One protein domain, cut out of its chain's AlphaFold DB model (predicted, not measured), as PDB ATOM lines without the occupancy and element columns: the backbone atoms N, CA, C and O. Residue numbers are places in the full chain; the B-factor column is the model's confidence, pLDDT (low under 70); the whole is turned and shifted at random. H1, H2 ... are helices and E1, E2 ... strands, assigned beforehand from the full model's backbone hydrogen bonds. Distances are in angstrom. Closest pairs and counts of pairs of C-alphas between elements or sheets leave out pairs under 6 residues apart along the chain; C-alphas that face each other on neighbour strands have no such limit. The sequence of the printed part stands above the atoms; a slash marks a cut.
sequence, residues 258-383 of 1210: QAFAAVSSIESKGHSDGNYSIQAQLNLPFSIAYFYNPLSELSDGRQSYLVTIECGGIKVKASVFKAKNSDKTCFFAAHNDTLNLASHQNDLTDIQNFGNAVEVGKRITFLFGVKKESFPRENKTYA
ATOM      1  N   GLN A 258     298.024 183.709 352.762       83.31
ATOM      2  CA  GLN A 258     297.124 182.920 353.590       83.31
ATOM      3  C   GLN A 258     295.719 182.948 352.993       83.31
ATOM      4  O   GLN A 258     295.137 184.019 352.825       83.31
ATOM      5  N   ALA A 259     295.160 181.769 352.718       89.31
ATOM      6  CA  ALA A 259     293.750 181.602 352.380       89.31
ATOM      7  C   ALA A 259     292.958 181.302 353.655       89.31
ATOM      8  O   ALA A 259     293.356 180.461 354.466       89.31
ATOM      9  N   PHE A 260     291.840 181.990 353.853       93.81
ATOM     10  CA  PHE A 260     291.034 181.847 355.054       93.81
ATOM     11  C   PHE A 260     289.550 182.099 354.797       93.81
ATOM     12  O   PHE A 260     289.145 182.761 353.844       93.81
ATOM     13  N   ALA A 261     288.707 181.611 355.696       95.94
ATOM     14  CA  ALA A 261     287.301 181.976 355.723       95.94
ATOM     15  C   ALA A 261     286.791 182.030 357.159       95.94
ATOM     16  O   ALA A 261     287.218 181.254 358.012       95.94
ATOM     17  N   ALA A 262     285.873 182.954 357.435       95.75
ATOM     18  CA  ALA A 262     285.190 182.988 358.720       95.75
ATOM     19  C   ALA A 262     284.109 181.900 358.772       95.75
ATOM     20  O   ALA A 262     283.415 181.662 357.781       95.75
ATOM     21  N   VAL A 263     283.929 181.264 359.924       96.31
ATOM     22  CA  VAL A 263     282.822 180.331 360.167       96.31
ATOM     23  C   VAL A 263     281.506 181.105 360.110       96.31
ATOM     24  O   VAL A 263     281.299 182.027 360.899       96.31
ATOM     25  N   SER A 264     280.607 180.743 359.195       94.75
ATOM     26  CA  SER A 264     279.298 181.393 359.081       94.75
ATOM     27  C   SER A 264     278.214 180.725 359.920       94.75
ATOM     28  O   SER A 264     277.344 181.410 360.445       94.75
ATOM     29  N   SER A 265     278.249 179.399 360.041       95.25
ATOM     30  CA  SER A 265     277.327 178.622 360.875       95.25
ATOM     31  C   SER A 265     277.915 177.243 361.162       95.25
ATOM     32  O   SER A 265     278.700 176.722 360.370       95.25
ATOM     33  N   ILE A 266     277.538 176.651 362.293       94.88
ATOM     34  CA  ILE A 266     277.927 175.290 362.678       94.88
ATOM     35  C   ILE A 266     276.712 174.388 362.451       94.88
ATOM     36  O   ILE A 266     275.639 174.673 362.977       94.88
ATOM     37  N   GLU A 267     276.867 173.339 361.644       92.19
ATOM     38  CA  GLU A 267     275.793 172.384 361.329       92.19
ATOM     39  C   GLU A 267     275.763 171.227 362.330       92.19
ATOM     40  O   GLU A 267     274.695 170.802 362.764       92.19
ATOM     41  N   SER A 268     276.938 170.731 362.716       91.06
ATOM     42  CA  SER A 268     277.088 169.735 363.773       91.06
ATOM     43  C   SER A 268     278.454 169.870 364.441       91.06
ATOM     44  O   SER A 268     279.433 170.263 363.808       91.06
ATOM     45  N   LYS A 269     278.508 169.592 365.743       91.06
ATOM     46  CA  LYS A 269     279.733 169.561 366.548       91.06
ATOM     47  C   LYS A 269     279.445 168.725 367.790       91.06
ATOM     48  O   LYS A 269     278.572 169.107 368.569       91.06
ATOM     49  N   GLY A 270     280.136 167.603 367.979       87.88
ATOM     50  CA  GLY A 270     279.963 166.803 369.192       87.88
ATOM     51  C   GLY A 270     280.423 165.351 369.099       87.88
ATOM     52  O   GLY A 270     280.951 164.899 368.084       87.88
ATOM     53  N   HIS A 271     280.206 164.638 370.204       85.06
ATOM     54  CA  HIS A 271     280.552 163.230 370.380       85.06
ATOM     55  C   HIS A 271     279.412 162.289 369.986       85.06
ATOM     56  O   HIS A 271     278.253 162.548 370.312       85.06
ATOM     57  N   SER A 272     279.764 161.154 369.378       76.88
ATOM     58  CA  SER A 272     278.868 160.005 369.201       76.88
ATOM     59  C   SER A 272     279.678 158.707 369.217       76.88
ATOM     60  O   SER A 272     280.526 158.510 368.351       76.88
ATOM     61  N   ASP A 273     279.417 157.827 370.188       78.62
ATOM     62  CA  ASP A 273     280.002 156.477 370.303       78.62
ATOM     63  C   ASP A 273     281.530 156.415 370.101       78.62
ATOM     64  O   ASP A 273     282.029 155.709 369.231       78.62
ATOM     65  N   GLY A 274     282.287 157.202 370.876       76.19
ATOM     66  CA  GLY A 274     283.758 157.259 370.787       76.19
ATOM     67  C   GLY A 274     284.303 158.134 369.650       76.19
ATOM     68  O   GLY A 274     285.454 158.552 369.701       76.19
ATOM     69  N   ASN A 275     283.461 158.521 368.693       85.94
ATOM     70  CA  ASN A 275     283.824 159.404 367.590       85.94
ATOM     71  C   ASN A 275     283.569 160.874 367.950       85.94
ATOM     72  O   ASN A 275     282.724 161.195 368.796       85.94
ATOM     73  N   TYR A 276     284.261 161.777 367.260       91.94
ATOM     74  CA  TYR A 276     284.002 163.214 367.317       91.94
ATOM     75  C   TYR A 276     283.956 163.767 365.898       91.94
ATOM     76  O   TYR A 276     284.834 163.465 365.089       91.94
ATOM     77  N   SER A 277     282.951 164.584 365.589       93.00
ATOM     78  CA  SER A 277     282.841 165.238 364.287       93.00
ATOM     79  C   SER A 277     282.450 166.701 364.415       93.00
ATOM     80  O   SER A 277     281.805 167.137 365.376       93.00
ATOM     81  N   ILE A 278     282.865 167.472 363.417       95.12
ATOM     82  CA  ILE A 278     282.466 168.855 363.240       95.12
ATOM     83  C   ILE A 278     282.181 169.135 361.769       95.12
ATOM     84  O   ILE A 278     282.968 168.796 360.883       95.12
ATOM     85  N   GLN A 279     281.051 169.790 361.528       95.12
ATOM     86  CA  GLN A 279     280.636 170.282 360.226       95.12
ATOM     87  C   GLN A 279     280.205 171.737 360.346       95.12
ATOM     88  O   GLN A 279     279.343 172.076 361.162       95.12
ATOM     89  N   ALA A 280     280.779 172.605 359.521       96.00
ATOM     90  CA  ALA A 280     280.442 174.022 359.524       96.00
ATOM     91  C   ALA A 280     280.468 174.616 358.115       96.00
ATOM     92  O   ALA A 280     281.225 174.182 357.241       96.00
ATOM     93  N   GLN A 281     279.626 175.624 357.899       96.25
ATOM     94  CA  GLN A 281     279.648 176.444 356.693       96.25
ATOM     95  C   GLN A 281     280.580 177.632 356.889       96.25
ATOM     96  O   GLN A 281     280.628 178.245 357.960       96.25
ATOM     97  N   LEU A 282     281.283 177.988 355.824       96.88
ATOM     98  CA  LEU A 282     282.231 179.086 355.779       96.88
ATOM     99  C   LEU A 282     281.644 180.257 354.994       96.88
ATOM    100  O   LEU A 282     280.896 180.072 354.031       96.88
ATOM    101  N   ASN A 283     282.029 181.476 355.363       94.81
ATOM    102  CA  ASN A 283     281.785 182.670 354.561       94.81
ATOM    103  C   ASN A 283     282.736 182.697 353.350       94.81
ATOM    104  O   ASN A 283     283.661 183.504 353.281       94.81
ATOM    105  N   LEU A 284     282.551 181.727 352.456       95.62
ATOM    106  CA  LEU A 284     283.334 181.483 351.250       95.62
ATOM    107  C   LEU A 284     282.416 180.804 350.220       95.62
ATOM    108  O   LEU A 284     282.029 179.655 350.454       95.62
ATOM    109  N   PRO A 285     282.066 181.456 349.098       94.38
ATOM    110  CA  PRO A 285     281.342 180.808 348.006       94.38
ATOM    111  C   PRO A 285     282.110 179.584 347.505       94.38
ATOM    112  O   PRO A 285     283.327 179.620 347.407       94.38
ATOM    113  N   PHE A 286     281.442 178.482 347.211       94.31
ATOM    114  CA  PHE A 286     282.086 177.259 346.761       94.31
ATOM    115  C   PHE A 286     282.487 177.369 345.293       94.31
ATOM    116  O   PHE A 286     281.659 177.655 344.426       94.31
ATOM    117  N   SER A 287     283.746 177.049 345.008       93.50
ATOM    118  CA  SER A 287     284.255 176.862 343.655       93.50
ATOM    119  C   SER A 287     285.208 175.679 343.629       93.50
ATOM    120  O   SER A 287     286.107 175.579 344.463       93.50
ATOM    121  N   ILE A 288     285.055 174.813 342.628       89.19
ATOM    122  CA  ILE A 288     285.986 173.703 342.389       89.19
ATOM    123  C   ILE A 288     287.407 174.201 342.099       89.19
ATOM    124  O   ILE A 288     288.370 173.503 342.384       89.19
ATOM    125  N   ALA A 289     287.551 175.431 341.590       88.62
ATOM    126  CA  ALA A 289     288.851 176.025 341.291       88.62
ATOM    127  C   ALA A 289     289.701 176.267 342.549       88.62
ATOM    128  O   ALA A 289     290.900 176.491 342.435       88.62
ATOM    129  N   TYR A 290     289.101 176.233 343.742       90.56
ATOM    130  CA  TYR A 290     289.815 176.465 344.996       90.56
ATOM    131  C   TYR A 290     290.568 175.236 345.487       90.56
ATOM    132  O   TYR A 290     291.386 175.382 346.388       90.56
ATOM    133  N   PHE A 291     290.317 174.050 344.928       89.00
ATOM    134  CA  PHE A 291     290.780 172.775 345.476       89.00
ATOM    135  C   PHE A 291     291.393 171.891 344.377       89.00
ATOM    136  O   PHE A 291     290.982 171.967 343.220       89.00
ATOM    137  N   TYR A 292     292.378 171.051 344.714       82.12
ATOM    138  CA  TYR A 292     293.034 170.135 343.752       82.12
ATOM    139  C   TYR A 292     293.101 168.672 344.205       82.12
ATOM    140  O   TYR A 292     293.569 167.835 343.443       82.12
ATOM    141  N   ASN A 293     292.617 168.344 345.407       83.62
ATOM    142  CA  ASN A 293     292.687 166.989 345.955       83.62
ATOM    143  C   ASN A 293     291.283 166.355 346.062       83.62
ATOM    144  O   ASN A 293     290.673 166.421 347.132       83.62
ATOM    145  N   PRO A 294     290.699 165.845 344.958       85.81
ATOM    146  CA  PRO A 294     289.340 165.316 344.963       85.81
ATOM    147  C   PRO A 294     289.242 164.024 345.784       85.81
ATOM    148  O   PRO A 294     290.065 163.122 345.672       85.81
ATOM    149  N   LEU A 295     288.184 163.924 346.579       83.31
ATOM    150  CA  LEU A 295     287.742 162.700 347.240       83.31
ATOM    151  C   LEU A 295     286.638 162.029 346.409       83.31
ATOM    152  O   LEU A 295     286.091 162.627 345.479       83.31
ATOM    153  N   SER A 296     286.282 160.793 346.772       77.62
ATOM    154  CA  SER A 296     285.098 160.116 346.231       77.62
ATOM    155  C   SER A 296     283.853 160.998 346.369       77.62
ATOM    156  O   SER A 296     283.682 161.672 347.393       77.62
ATOM    157  N   GLU A 297     282.987 160.992 345.351       74.94
ATOM    158  CA  GLU A 297     281.727 161.738 345.386       74.94
ATOM    159  C   GLU A 297     280.920 161.385 346.639       74.94
ATOM    160  O   GLU A 297     280.850 160.228 347.065       74.94
ATOM    161  N   LEU A 298     280.314 162.407 347.244       80.88
ATOM    162  CA  LEU A 298     279.368 162.201 348.329       80.88
ATOM    163  C   LEU A 298     278.182 161.381 347.806       80.88
ATOM    164  O   LEU A 298     277.851 161.428 346.623       80.88
ATOM    165  N   SER A 299     277.478 160.682 348.695       79.25
ATOM    166  CA  SER A 299     276.334 159.825 348.336       79.25
ATOM    167  C   SER A 299     275.186 160.550 347.612       79.25
ATOM    168  O   SER A 299     274.264 159.906 347.126       79.25
ATOM    169  N   ASP A 300     275.209 161.885 347.573       80.69
ATOM    170  CA  ASP A 300     274.266 162.746 346.858       80.69
ATOM    171  C   ASP A 300     274.833 163.368 345.564       80.69
ATOM    172  O   ASP A 300     274.240 164.304 345.028       80.69
ATOM    173  N   GLY A 301     275.964 162.860 345.059       81.75
ATOM    174  CA  GLY A 301     276.585 163.262 343.790       81.75
ATOM    175  C   GLY A 301     277.403 164.555 343.854       81.75
ATOM    176  O   GLY A 301     277.847 165.062 342.826       81.75
ATOM    177  N   ARG A 302     277.600 165.143 345.041       87.88
ATOM    178  CA  ARG A 302     278.458 166.328 345.199       87.88
ATOM    179  C   ARG A 302     279.929 165.923 345.268       87.88
ATOM    180  O   ARG A 302     280.311 165.081 346.080       87.88
ATOM    181  N   GLN A 303     280.765 166.610 344.492       88.19
ATOM    182  CA  GLN A 303     282.216 166.507 344.617       88.19
ATOM    183  C   GLN A 303     282.663 166.995 346.003       88.19
ATOM    184  O   GLN A 303     282.185 168.025 346.495       88.19
ATOM    185  N   SER A 304     283.610 166.282 346.607       91.12
ATOM    186  CA  SER A 304     284.300 166.730 347.812       91.12
ATOM    187  C   SER A 304     285.809 166.710 347.602       91.12
ATOM    188  O   SER A 304     286.306 166.010 346.722       91.12
ATOM    189  N   TYR A 305     286.532 167.509 348.380       91.69
ATOM    190  CA  TYR A 305     287.984 167.627 348.294       91.69
ATOM    191  C   TYR A 305     288.605 167.492 349.677       91.69
ATOM    192  O   TYR A 305     288.022 167.948 350.658       91.69
ATOM    193  N   LEU A 306     289.777 166.874 349.769       91.44
ATOM    194  CA  LEU A 306     290.535 166.780 351.008       91.44
ATOM    195  C   LEU A 306     291.367 168.049 351.202       91.44
ATOM    196  O   LEU A 306     292.146 168.427 350.329       91.44
ATOM    197  N   VAL A 307     291.235 168.675 352.366       92.19
ATOM    198  CA  VAL A 307     292.028 169.839 352.771       92.19
ATOM    199  C   VAL A 307     292.583 169.645 354.175       92.19
ATOM    200  O   VAL A 307     292.011 168.907 354.975       92.19
ATOM    201  N   THR A 308     293.657 170.360 354.501       92.06
ATOM    202  CA  THR A 308     294.080 170.558 355.895       92.06
ATOM    203  C   THR A 308     293.748 171.984 356.290       92.06
ATOM    204  O   THR A 308     294.113 172.929 355.584       92.06
ATOM    205  N   ILE A 309     293.055 172.142 357.408       95.00
ATOM    206  CA  ILE A 309     292.589 173.430 357.918       95.00
ATOM    207  C   ILE A 309     293.075 173.653 359.347       95.00
ATOM    208  O   ILE A 309     293.289 172.701 360.094       95.00
ATOM    209  N   GLU A 310     293.239 174.920 359.718       95.31
ATOM    210  CA  GLU A 310     293.684 175.342 361.043       95.31
ATOM    211  C   GLU A 310     292.699 176.313 361.688       95.31
ATOM    212  O   GLU A 310     292.232 177.268 361.054       95.31
ATOM    213  N   CYS A 311     292.422 176.094 362.971       95.31
ATOM    214  CA  CYS A 311     291.695 177.026 363.819       95.31
ATOM    215  C   CYS A 311     292.283 176.985 365.234       95.31
ATOM    216  O   CYS A 311     292.484 175.910 365.791       95.31
ATOM    217  N   GLY A 312     292.591 178.154 365.805       89.31
ATOM    218  CA  GLY A 312     293.159 178.247 367.157       89.31
ATOM    219  C   GLY A 312     294.513 177.544 367.337       89.31
ATOM    220  O   GLY A 312     294.799 177.090 368.437       89.31
ATOM    221  N   GLY A 313     295.320 177.424 366.275       88.81
ATOM    222  CA  GLY A 313     296.616 176.734 366.299       88.81
ATOM    223  C   GLY A 313     296.548 175.212 366.131       88.81
ATOM    224  O   GLY A 313     297.591 174.564 366.087       88.81
ATOM    225  N   ILE A 314     295.350 174.631 366.008       94.50
ATOM    226  CA  ILE A 314     295.152 173.188 365.827       94.50
ATOM    227  C   ILE A 314     294.892 172.887 364.354       94.50
ATOM    228  O   ILE A 314     294.104 173.590 363.720       94.50
ATOM    229  N   LYS A 315     295.527 171.842 363.813       94.38
ATOM    230  CA  LYS A 315     295.450 171.452 362.396       94.38
ATOM    231  C   LYS A 315     294.694 170.139 362.247       94.38
ATOM    232  O   LYS A 315     295.010 169.182 362.941       94.38
ATOM    233  N   VAL A 316     293.742 170.074 361.320       94.62
ATOM    234  CA  VAL A 316     292.975 168.848 361.036       94.62
ATOM    235  C   VAL A 316     292.754 168.655 359.539       94.62
ATOM    236  O   VAL A 316     292.666 169.623 358.778       94.62
ATOM    237  N   LYS A 317     292.627 167.398 359.112       93.69
ATOM    238  CA  LYS A 317     292.166 166.995 357.781       93.69
ATOM    239  C   LYS A 317     290.643 167.074 357.716       93.69
ATOM    240  O   LYS A 317     289.948 166.523 358.568       93.69
ATOM    241  N   ALA A 318     290.121 167.713 356.680       94.31
ATOM    242  CA  ALA A 318     288.694 167.896 356.464       94.31
ATOM    243  C   ALA A 318     288.318 167.599 355.010       94.31
ATOM    244  O   ALA A 318     289.110 167.826 354.096       94.31
ATOM    245  N   SER A 319     287.094 167.129 354.781       93.62
ATOM    246  CA  SER A 319     286.481 167.149 353.456       93.62
ATOM    247  C   SER A 319     285.735 168.466 353.265       93.62
ATOM    248  O   SER A 319     284.936 168.856 354.112       93.62
ATOM    249  N   VAL A 320     285.974 169.155 352.152       94.88
ATOM    250  CA  VAL A 320     285.247 170.370 351.761       94.88
ATOM    251  C   VAL A 320     284.362 170.115 350.556       94.88
ATOM    252  O   VAL A 320     284.739 169.403 349.627       94.88
ATOM    253  N   PHE A 321     283.164 170.685 350.576       94.44
ATOM    254  CA  PHE A 321     282.137 170.482 349.556       94.44
ATOM    255  C   PHE A 321     281.141 171.647 349.550       94.44
ATOM    256  O   PHE A 321     281.055 172.433 350.496       94.44
ATOM    257  N   LYS A 322     280.350 171.758 348.481       93.75
ATOM    258  CA  LYS A 322     279.272 172.752 348.384       93.75
ATOM    259  C   LYS A 322     278.152 172.432 349.374       93.75
ATOM    260  O   LYS A 322     277.678 171.296 349.386       93.75
ATOM    261  N   ALA A 323     277.680 173.399 350.159       90.19
ATOM    262  CA  ALA A 323     276.512 173.219 351.028       90.19
ATOM    263  C   ALA A 323     275.243 172.848 350.221       90.19
ATOM    264  O   ALA A 323     275.084 173.259 349.074       90.19
ATOM    265  N   LYS A 324     274.311 172.072 350.799       85.50
ATOM    266  CA  LYS A 324     273.106 171.597 350.074       85.50
ATOM    267  C   LYS A 324     272.164 172.728 349.650       85.50
ATOM    268  O   LYS A 324     271.656 172.720 348.537       85.50
ATOM    269  N   ASN A 325     271.952 173.694 350.543       85.25
ATOM    270  CA  ASN A 325     270.955 174.761 350.389       85.25
ATOM    271  C   ASN A 325     271.596 176.155 350.255       85.25
ATOM    272  O   ASN A 325     270.940 177.163 350.496       85.25
ATOM    273  N   SER A 326     272.891 176.222 349.940       87.25
ATOM    274  CA  SER A 326     273.641 177.473 349.808       87.25
ATOM    275  C   SER A 326     274.776 177.300 348.800       87.25
ATOM    276  O   SER A 326     275.239 176.196 348.523       87.25
ATOM    277  N   ASP A 327     275.227 178.410 348.239       90.19
ATOM    278  CA  ASP A 327     276.453 178.509 347.462       90.19
ATOM    279  C   ASP A 327     277.721 178.465 348.323       90.19
ATOM    280  O   ASP A 327     278.804 178.448 347.761       90.19
ATOM    281  N   LYS A 328     277.625 178.414 349.655       94.44
ATOM    282  CA  LYS A 328     278.776 178.396 350.564       94.44
ATOM    283  C   LYS A 328     279.552 177.080 350.561       94.44
ATOM    284  O   LYS A 328     279.018 175.992 350.340       94.44
ATOM    285  N   THR A 329     280.830 177.199 350.897       96.25
ATOM    286  CA  THR A 329     281.736 176.088 351.187       96.25
ATOM    287  C   THR A 329     281.443 175.547 352.581       96.25
ATOM    288  O   THR A 329     281.400 176.301 353.552       96.25
ATOM    289  N   CYS A 330     281.262 174.237 352.688       95.44
ATOM    290  CA  CYS A 330     281.142 173.517 353.946       95.44
ATOM    291  C   CYS A 330     282.365 172.621 354.127       95.44
ATOM    292  O   CYS A 330     282.857 172.068 353.143       95.44
ATOM    293  N   PHE A 331     282.854 172.491 355.358       95.94
ATOM    294  CA  PHE A 331     283.853 171.485 355.706       95.94
ATOM    295  C   PHE A 331     283.271 170.476 356.694       95.94
ATOM    296  O   PHE A 331     282.439 170.836 357.528       95.94
ATOM    297  N   PHE A 332     283.749 169.238 356.619       94.12
ATOM    298  CA  PHE A 332     283.504 168.166 357.576       94.12
ATOM    299  C   PHE A 332     284.840 167.560 358.006       94.12
ATOM    300  O   PHE A 332     285.633 167.140 357.164       94.12
ATOM    301  N   ALA A 333     285.092 167.499 359.308       94.50
ATOM    302  CA  ALA A 333     286.269 166.851 359.876       94.50
ATOM    303  C   ALA A 333     285.840 165.939 361.025       94.50
ATOM    304  O   ALA A 333     284.964 166.304 361.814       94.50
ATOM    305  N   ALA A 334     286.441 164.757 361.117       93.31
ATOM    306  CA  ALA A 334     286.099 163.788 362.145       93.31
ATOM    307  C   ALA A 334     287.305 162.968 362.613       93.31
ATOM    308  O   ALA A 334     288.325 162.883 361.927       93.31
ATOM    309  N   HIS A 335     287.138 162.351 363.776       91.25
ATOM    310  CA  HIS A 335     287.839 161.143 364.192       91.25
ATOM    311  C   HIS A 335     286.832 159.990 364.144       91.25
ATOM    312  O   HIS A 335     285.757 160.110 364.745       91.25
ATOM    313  N   ASN A 336     287.137 158.921 363.406       86.81
ATOM    314  CA  ASN A 336     286.306 157.721 363.378       86.81
ATOM    315  C   ASN A 336     287.128 156.434 363.244       86.81
ATOM    316  O   ASN A 336     287.801 156.241 362.234       86.81
ATOM    317  N   ASP A 337     286.993 155.525 364.212       77.38
ATOM    318  CA  ASP A 337     287.764 154.270 364.262       77.38
ATOM    319  C   ASP A 337     287.271 153.190 363.280       77.38
ATOM    320  O   ASP A 337     287.968 152.214 363.003       77.38
ATOM    321  N   THR A 338     286.060 153.343 362.740       77.81
ATOM    322  CA  THR A 338     285.414 152.363 361.845       77.81
ATOM    323  C   THR A 338     285.403 152.763 360.369       77.81
ATOM    324  O   THR A 338     285.361 151.891 359.501       77.81
ATOM    325  N   LEU A 339     285.439 154.061 360.053       75.94
ATOM    326  CA  LEU A 339     285.385 154.579 358.682       75.94
ATOM    327  C   LEU A 339     286.768 155.034 358.209       75.94
ATOM    328  O   LEU A 339     287.283 156.060 358.642       75.94
ATOM    329  N   ASN A 340     287.330 154.316 357.235       72.88
ATOM    330  CA  ASN A 340     288.658 154.597 356.689       72.88
ATOM    331  C   ASN A 340     288.645 155.674 355.580       72.88
ATOM    332  O   ASN A 340     289.064 155.430 354.450       72.88
ATOM    333  N   LEU A 341     288.120 156.864 355.887       81.31
ATOM    334  CA  LEU A 341     288.133 158.029 354.993       81.31
ATOM    335  C   LEU A 341     289.177 159.044 355.471       81.31
ATOM    336  O   LEU A 341     289.279 159.314 356.661       81.31
ATOM    337  N   ALA A 342     289.909 159.683 354.555       80.00
ATOM    338  CA  ALA A 342     291.011 160.588 354.911       80.00
ATOM    339  C   ALA A 342     290.604 161.778 355.814       80.00
ATOM    340  O   ALA A 342     291.408 162.234 356.624       80.00
ATOM    341  N   SER A 343     289.358 162.261 355.723       82.19
ATOM    342  CA  SER A 343     288.806 163.315 356.598       82.19
ATOM    343  C   SER A 343     288.369 162.827 357.990       82.19
ATOM    344  O   SER A 343     287.980 163.642 358.826       82.19
ATOM    345  N   HIS A 344     288.402 161.511 358.224       86.50
ATOM    346  CA  HIS A 344     288.035 160.844 359.477       86.50
ATOM    347  C   HIS A 344     289.262 160.346 360.267       86.50
ATOM    348  O   HIS A 344     289.128 159.900 361.401       86.50
ATOM    349  N   GLN A 345     290.458 160.439 359.677       86.69
ATOM    350  CA  GLN A 345     291.732 159.991 360.250       86.69
ATOM    351  C   GLN A 345     292.455 161.117 361.014       86.69
ATOM    352  O   GLN A 345     293.662 161.311 360.854       86.69
ATOM    353  N   ASN A 346     291.722 161.915 361.788       89.81
ATOM    354  CA  ASN A 346     292.328 162.886 362.704       89.81
ATOM    355  C   ASN A 346     292.559 162.244 364.072       89.81
ATOM    356  O   ASN A 346     291.803 161.355 364.459       89.81
ATOM    357  N   ASP A 347     293.562 162.708 364.820       91.38
ATOM    358  CA  ASP A 347     293.687 162.349 366.234       91.38
ATOM    359  C   ASP A 347     292.451 162.835 367.013       91.38
ATOM    360  O   ASP A 347     291.915 163.917 366.746       91.38
ATOM    361  N   LEU A 348     291.978 162.021 367.963       89.50
ATOM    362  CA  LEU A 348     290.771 162.315 368.739       89.50
ATOM    363  C   LEU A 348     290.922 163.606 369.562       89.50
ATOM    364  O   LEU A 348     289.977 164.391 369.657       89.50
ATOM    365  N   THR A 349     292.099 163.845 370.135       90.69
ATOM    366  CA  THR A 349     292.402 165.040 370.933       90.69
ATOM    367  C   THR A 349     292.487 166.271 370.037       90.69
ATOM    368  O   THR A 349     291.903 167.312 370.350       90.69
ATOM    369  N   ASP A 350     293.151 166.150 368.886       91.75
ATOM    370  CA  ASP A 350     293.281 167.252 367.930       91.75
ATOM    371  C   ASP A 350     291.925 167.672 367.362       91.75
ATOM    372  O   ASP A 350     291.622 168.866 367.326       91.75
ATOM    373  N   ILE A 351     291.053 166.731 366.979       93.75
ATOM    374  CA  ILE A 351     289.733 167.093 366.446       93.75
ATOM    375  C   ILE A 351     288.817 167.703 367.517       93.75
ATOM    376  O   ILE A 351     288.024 168.594 367.201       93.75
ATOM    377  N   GLN A 352     288.945 167.290 368.783       92.69
ATOM    378  CA  GLN A 352     288.229 167.907 369.906       92.69
ATOM    379  C   GLN A 352     288.698 169.345 370.136       92.69
ATOM    380  O   GLN A 352     287.874 170.259 370.217       92.69
ATOM    381  N   ASN A 353     290.012 169.566 370.190       94.44
ATOM    382  CA  ASN A 353     290.601 170.891 370.387       94.44
ATOM    383  C   ASN A 353     290.306 171.824 369.211       94.44
ATOM    384  O   ASN A 353     289.889 172.966 369.415       94.44
ATOM    385  N   PHE A 354     290.437 171.322 367.981       95.38
ATOM    386  CA  PHE A 354     290.030 172.035 366.777       95.38
ATOM    387  C   PHE A 354     288.546 172.377 366.838       95.38
ATOM    388  O   PHE A 354     288.164 173.531 366.676       95.38
ATOM    389  N   GLY A 355     287.706 171.388 367.144       93.06
ATOM    390  CA  GLY A 355     286.278 171.571 367.306       93.06
ATOM    391  C   GLY A 355     285.964 172.689 368.294       93.06
ATOM    392  O   GLY A 355     285.193 173.579 367.951       93.06
ATOM    393  N   ASN A 356     286.588 172.690 369.476       93.00
ATOM    394  CA  ASN A 356     286.454 173.730 370.502       93.00
ATOM    395  C   ASN A 356     286.868 175.121 370.009       93.00
ATOM    396  O   ASN A 356     286.165 176.082 370.309       93.00
ATOM    397  N   ALA A 357     287.934 175.226 369.213       94.69
ATOM    398  CA  ALA A 357     288.384 176.488 368.624       94.69
ATOM    399  C   ALA A 357     287.427 177.048 367.550       94.69
ATOM    400  O   ALA A 357     287.396 178.261 367.321       94.69
ATOM    401  N   VAL A 358     286.636 176.188 366.899       95.75
ATOM    402  CA  VAL A 358     285.657 176.582 365.877       95.75
ATOM    403  C   VAL A 358     284.382 177.138 366.525       95.75
ATOM    404  O   VAL A 358     283.571 176.406 367.100       95.75
ATOM    405  N   GLU A 359     284.173 178.445 366.351       94.75
ATOM    406  CA  GLU A 359     282.966 179.198 366.723       94.75
ATOM    407  C   GLU A 359     282.535 180.108 365.563       94.75
ATOM    408  O   GLU A 359     283.351 180.461 364.709       94.75
ATOM    409  N   VAL A 360     281.265 180.526 365.527       95.25
ATOM    410  CA  VAL A 360     280.774 181.474 364.508       95.25
ATOM    411  C   VAL A 360     281.606 182.762 364.544       95.25
ATOM    412  O   VAL A 360     281.838 183.337 365.603       95.25
ATOM    413  N   GLY A 361     282.078 183.203 363.379       91.88
ATOM    414  CA  GLY A 361     282.970 184.353 363.224       91.88
ATOM    415  C   GLY A 361     284.466 184.042 363.362       91.88
ATOM    416  O   GLY A 361     285.283 184.878 362.978       91.88
ATOM    417  N   LYS A 362     284.864 182.855 363.846       95.56
ATOM    418  CA  LYS A 362     286.286 182.472 363.921       95.56
ATOM    419  C   LYS A 362     286.861 182.202 362.540       95.56
ATOM    420  O   LYS A 362     286.169 181.736 361.638       95.56
ATOM    421  N   ARG A 363     288.154 182.490 362.385       94.31
ATOM    422  CA  ARG A 363     288.890 182.280 361.139       94.31
ATOM    423  C   ARG A 363     289.338 180.824 361.032       94.31
ATOM    424  O   ARG A 363     290.060 180.339 361.900       94.31
ATOM    425  N   ILE A 364     288.952 180.170 359.944       96.56
ATOM    426  CA  ILE A 364     289.552 178.923 359.469       96.56
ATOM    427  C   ILE A 364     290.622 179.292 358.453       96.56
ATOM    428  O   ILE A 364     290.322 179.961 357.464       96.56
ATOM    429  N   THR A 365     291.860 178.877 358.696       93.44
ATOM    430  CA  THR A 365     292.963 179.051 357.745       93.44
ATOM    431  C   THR A 365     293.120 177.761 356.948       93.44
ATOM    432  O   THR A 365     293.190 176.683 357.530       93.44
ATOM    433  N   PHE A 366     293.166 177.851 355.623       91.69
ATOM    434  CA  PHE A 366     293.422 176.697 354.768       91.69
ATOM    435  C   PHE A 366     294.927 176.523 354.581       91.69
ATOM    436  O   PHE A 366     295.612 177.432 354.102       91.69
ATOM    437  N   LEU A 367     295.436 175.357 354.967       84.56
ATOM    438  CA  LEU A 367     296.858 175.040 354.917       84.56
ATOM    439  C   LEU A 367     297.218 174.206 353.684       84.56
ATOM    440  O   LEU A 367     298.211 174.515 353.034       84.56
ATOM    441  N   PHE A 368     296.398 173.201 353.357       82.81
ATOM    442  CA  PHE A 368     296.666 172.194 352.319       82.81
ATOM    443  C   PHE A 368     295.407 171.853 351.515       82.81
ATOM    444  O   PHE A 368     294.294 171.995 352.030       82.81
ATOM    445  N   GLY A 369     295.578 171.349 350.292       83.19
ATOM    446  CA  GLY A 369     294.500 170.917 349.395       83.19
ATOM    447  C   GLY A 369     293.823 172.071 348.652       83.19
ATOM    448  O   GLY A 369     292.757 171.876 348.062       83.19
ATOM    449  N   VAL A 370     294.412 173.273 348.704       86.00
ATOM    450  CA  VAL A 370     293.819 174.525 348.218       86.00
ATOM    451  C   VAL A 370     294.709 175.310 347.255       86.00
ATOM    452  O   VAL A 370     295.869 175.582 347.543       86.00
ATOM    453  N   LYS A 371     294.130 175.804 346.158       83.06
ATOM    454  CA  LYS A 371     294.748 176.806 345.277       83.06
ATOM    455  C   LYS A 371     294.551 178.193 345.884       83.06
ATOM    456  O   LYS A 371     293.598 178.894 345.542       83.06
ATOM    457  N   LYS A 372     295.418 178.583 346.828       81.88
ATOM    458  CA  LYS A 372     295.272 179.813 347.645       81.88
ATOM    459  C   LYS A 372     295.041 181.078 346.808       81.88
ATOM    460  O   LYS A 372     294.277 181.954 347.205       81.88
ATOM    461  N   GLU A 373     295.645 181.167 345.626       77.50
ATOM    462  CA  GLU A 373     295.473 182.306 344.719       77.50
ATOM    463  C   GLU A 373     294.066 182.418 344.128       77.50
ATOM    464  O   GLU A 373     293.586 183.530 343.886       77.50
ATOM    465  N   SER A 374     293.381 181.290 343.935       86.62
ATOM    466  CA  SER A 374     292.030 181.244 343.377       86.62
ATOM    467  C   SER A 374     290.966 181.734 344.364       86.62
ATOM    468  O   SER A 374     289.843 182.007 343.945       86.62
ATOM    469  N   PHE A 375     291.302 181.896 345.650       89.75
ATOM    470  CA  PHE A 375     290.367 182.392 346.659       89.75
ATOM    471  C   PHE A 375     289.961 183.856 346.384       89.75
ATOM    472  O   PHE A 375     290.781 184.653 345.902       89.75
ATOM    473  N   PRO A 376     288.714 184.247 346.720       90.25
ATOM    474  CA  PRO A 376     288.260 185.632 346.643       90.25
ATOM    475  C   PRO A 376     289.155 186.572 347.452       90.25
ATOM    476  O   PRO A 376     289.703 186.181 348.480       90.25
ATOM    477  N   ARG A 377     289.264 187.837 347.025       85.25
ATOM    478  CA  ARG A 377     290.114 188.850 347.680       85.25
ATOM    479  C   ARG A 377     289.838 188.997 349.182       85.25
ATOM    480  O   ARG A 377     290.776 189.212 349.931       85.25
ATOM    481  N   GLU A 378     288.588 188.864 349.619       88.81
ATOM    482  CA  GLU A 378     288.210 188.989 351.039       88.81
ATOM    483  C   GLU A 378     288.551 187.749 351.882       88.81
ATOM    484  O   GLU A 378     288.549 187.800 353.108       88.81
ATOM    485  N   ASN A 379     288.879 186.638 351.222       91.69
ATOM    486  CA  ASN A 379     289.208 185.344 351.815       91.69
ATOM    487  C   ASN A 379     290.695 184.999 351.671       91.69
ATOM    488  O   ASN A 379     291.096 183.843 351.831       91.69
ATOM    489  N   LYS A 380     291.526 185.989 351.336       87.44
ATOM    490  CA  LYS A 380     292.972 185.833 351.285       87.44
ATOM    491  C   LYS A 380     293.689 187.100 351.723       87.44
ATOM    492  O   LYS A 380     293.200 188.206 351.522       87.44
ATOM    493  N   THR A 381     294.850 186.941 352.341       80.75
ATOM    494  CA  THR A 381     295.693 188.055 352.786       80.75
ATOM    495  C   THR A 381     297.160 187.667 352.687       80.75
ATOM    496  O   THR A 381     297.494 186.488 352.807       80.75
ATOM    497  N   TYR A 382     298.028 188.647 352.462       69.62
ATOM    498  CA  TYR A 382     299.471 188.476 352.585       69.62
ATOM    499  C   TYR A 382     299.850 188.886 354.002       69.62
ATOM    500  O   TYR A 382     299.420 189.939 354.471       69.62
ATOM    501  N   ALA A 383     300.624 188.063 354.709       57.41
ATOM    502  CA  ALA A 383     300.996 188.375 356.093       57.41
ATOM    503  C   ALA A 383     301.850 189.656 356.224       57.41
ATOM    504  O   ALA A 383     301.978 190.209 357.314       57.41
TER     505      ALA A 383
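AT A GLANCE: This is residues 258 to 383 of the 1210 residues of an uncharacterized protein of Prevotella melaninogenica (UniProt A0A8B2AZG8). What is the main picture? The domain is a closed barrel of six antiparallel strands, E1 to E6, with one helix, H1, packed outside it at one end, and a three-residue strand, E7, paired onto E1. Round the ring run E1, E2, E5, E4, E3, E6 and back to E1. What is it built of, and how large is it? The printed part has 126 residues with seven named strands and one named helix, in the order E1 E2 E3 E4 E5 H1 E6 E7, and its class is mostly strand. It is compact, with a radius of gyration of the C-alphas of 13.4 A and spans of 41 by 32 by 24 A.

HOW THE PARTS SIT: How does the ring close? E1, residues 258 to 272, bends by 81 degrees at residue 265 and pairs with E7, residues 380 to 382, over 258 to 259, with E6, residues 363 to 368, over 259 to 262, and with E2, residues 275 to 285, over 263 to 272. Within hydrogen-bond range are N 267 and O 279 in the hairpin E1 and E2, N 364 and O 261 between E6 and E1, and N 258 and O 381 between E1 and E7, each pair at 2.8 A. How do the other strands pair? E3, residues 304 to 311, E4, residues 314 to 322, and E5, residues 328 to 335, form a meander, each strand the antiparallel neighbour of the one before; E2 to E5 form a Greek key, in which E2 is also the antiparallel neighbour of E5. Within hydrogen-bond range are N 307 and O 318 of E3 and E4, 2.9 A, N 332 and O 319 of E5 and E4, 2.8 A, N 278 and O 333 of E2 and E5, 2.9 A, and N 310 and O 365 of E3 and E6, 2.8 A. Where is the helix? H1, residues 348 to 357, is on the barrel and outside it, at a height over the sheet of 5.9 A, and the sheet curls round it. The closest C-alphas of E4 and H1 are those of Ile 314 and Phe 354, 5.3 A apart. In H1 every O i to N i+4 pair is within hydrogen-bond range.

IN THESE COORDINATES: Where do the first and last elements lie? E1 begins at C-alpha 258 (297.124, 182.920, 353.590), and E7 ends at C-alpha 382 (299.471, 188.476, 352.585). How long are the elements? E1 measures 33.2 A from first to last C-alpha, E2 29.1 A, E5 23.8 A, E4 23.6 A, E3 20.4 A, E6 15.5 A, H1 14.4 A and E7 7.1 A.

THE WHOLE: Which links are long? Those from E2 to E3, E5 to H1 and E6 to E7; in the first, residues 294 to 295 pair with 304 to 305 of E3. Is it whole and confident? The printed part has no cut, its mean pLDDT is 89.1, and residues 382 to 383 are under 70.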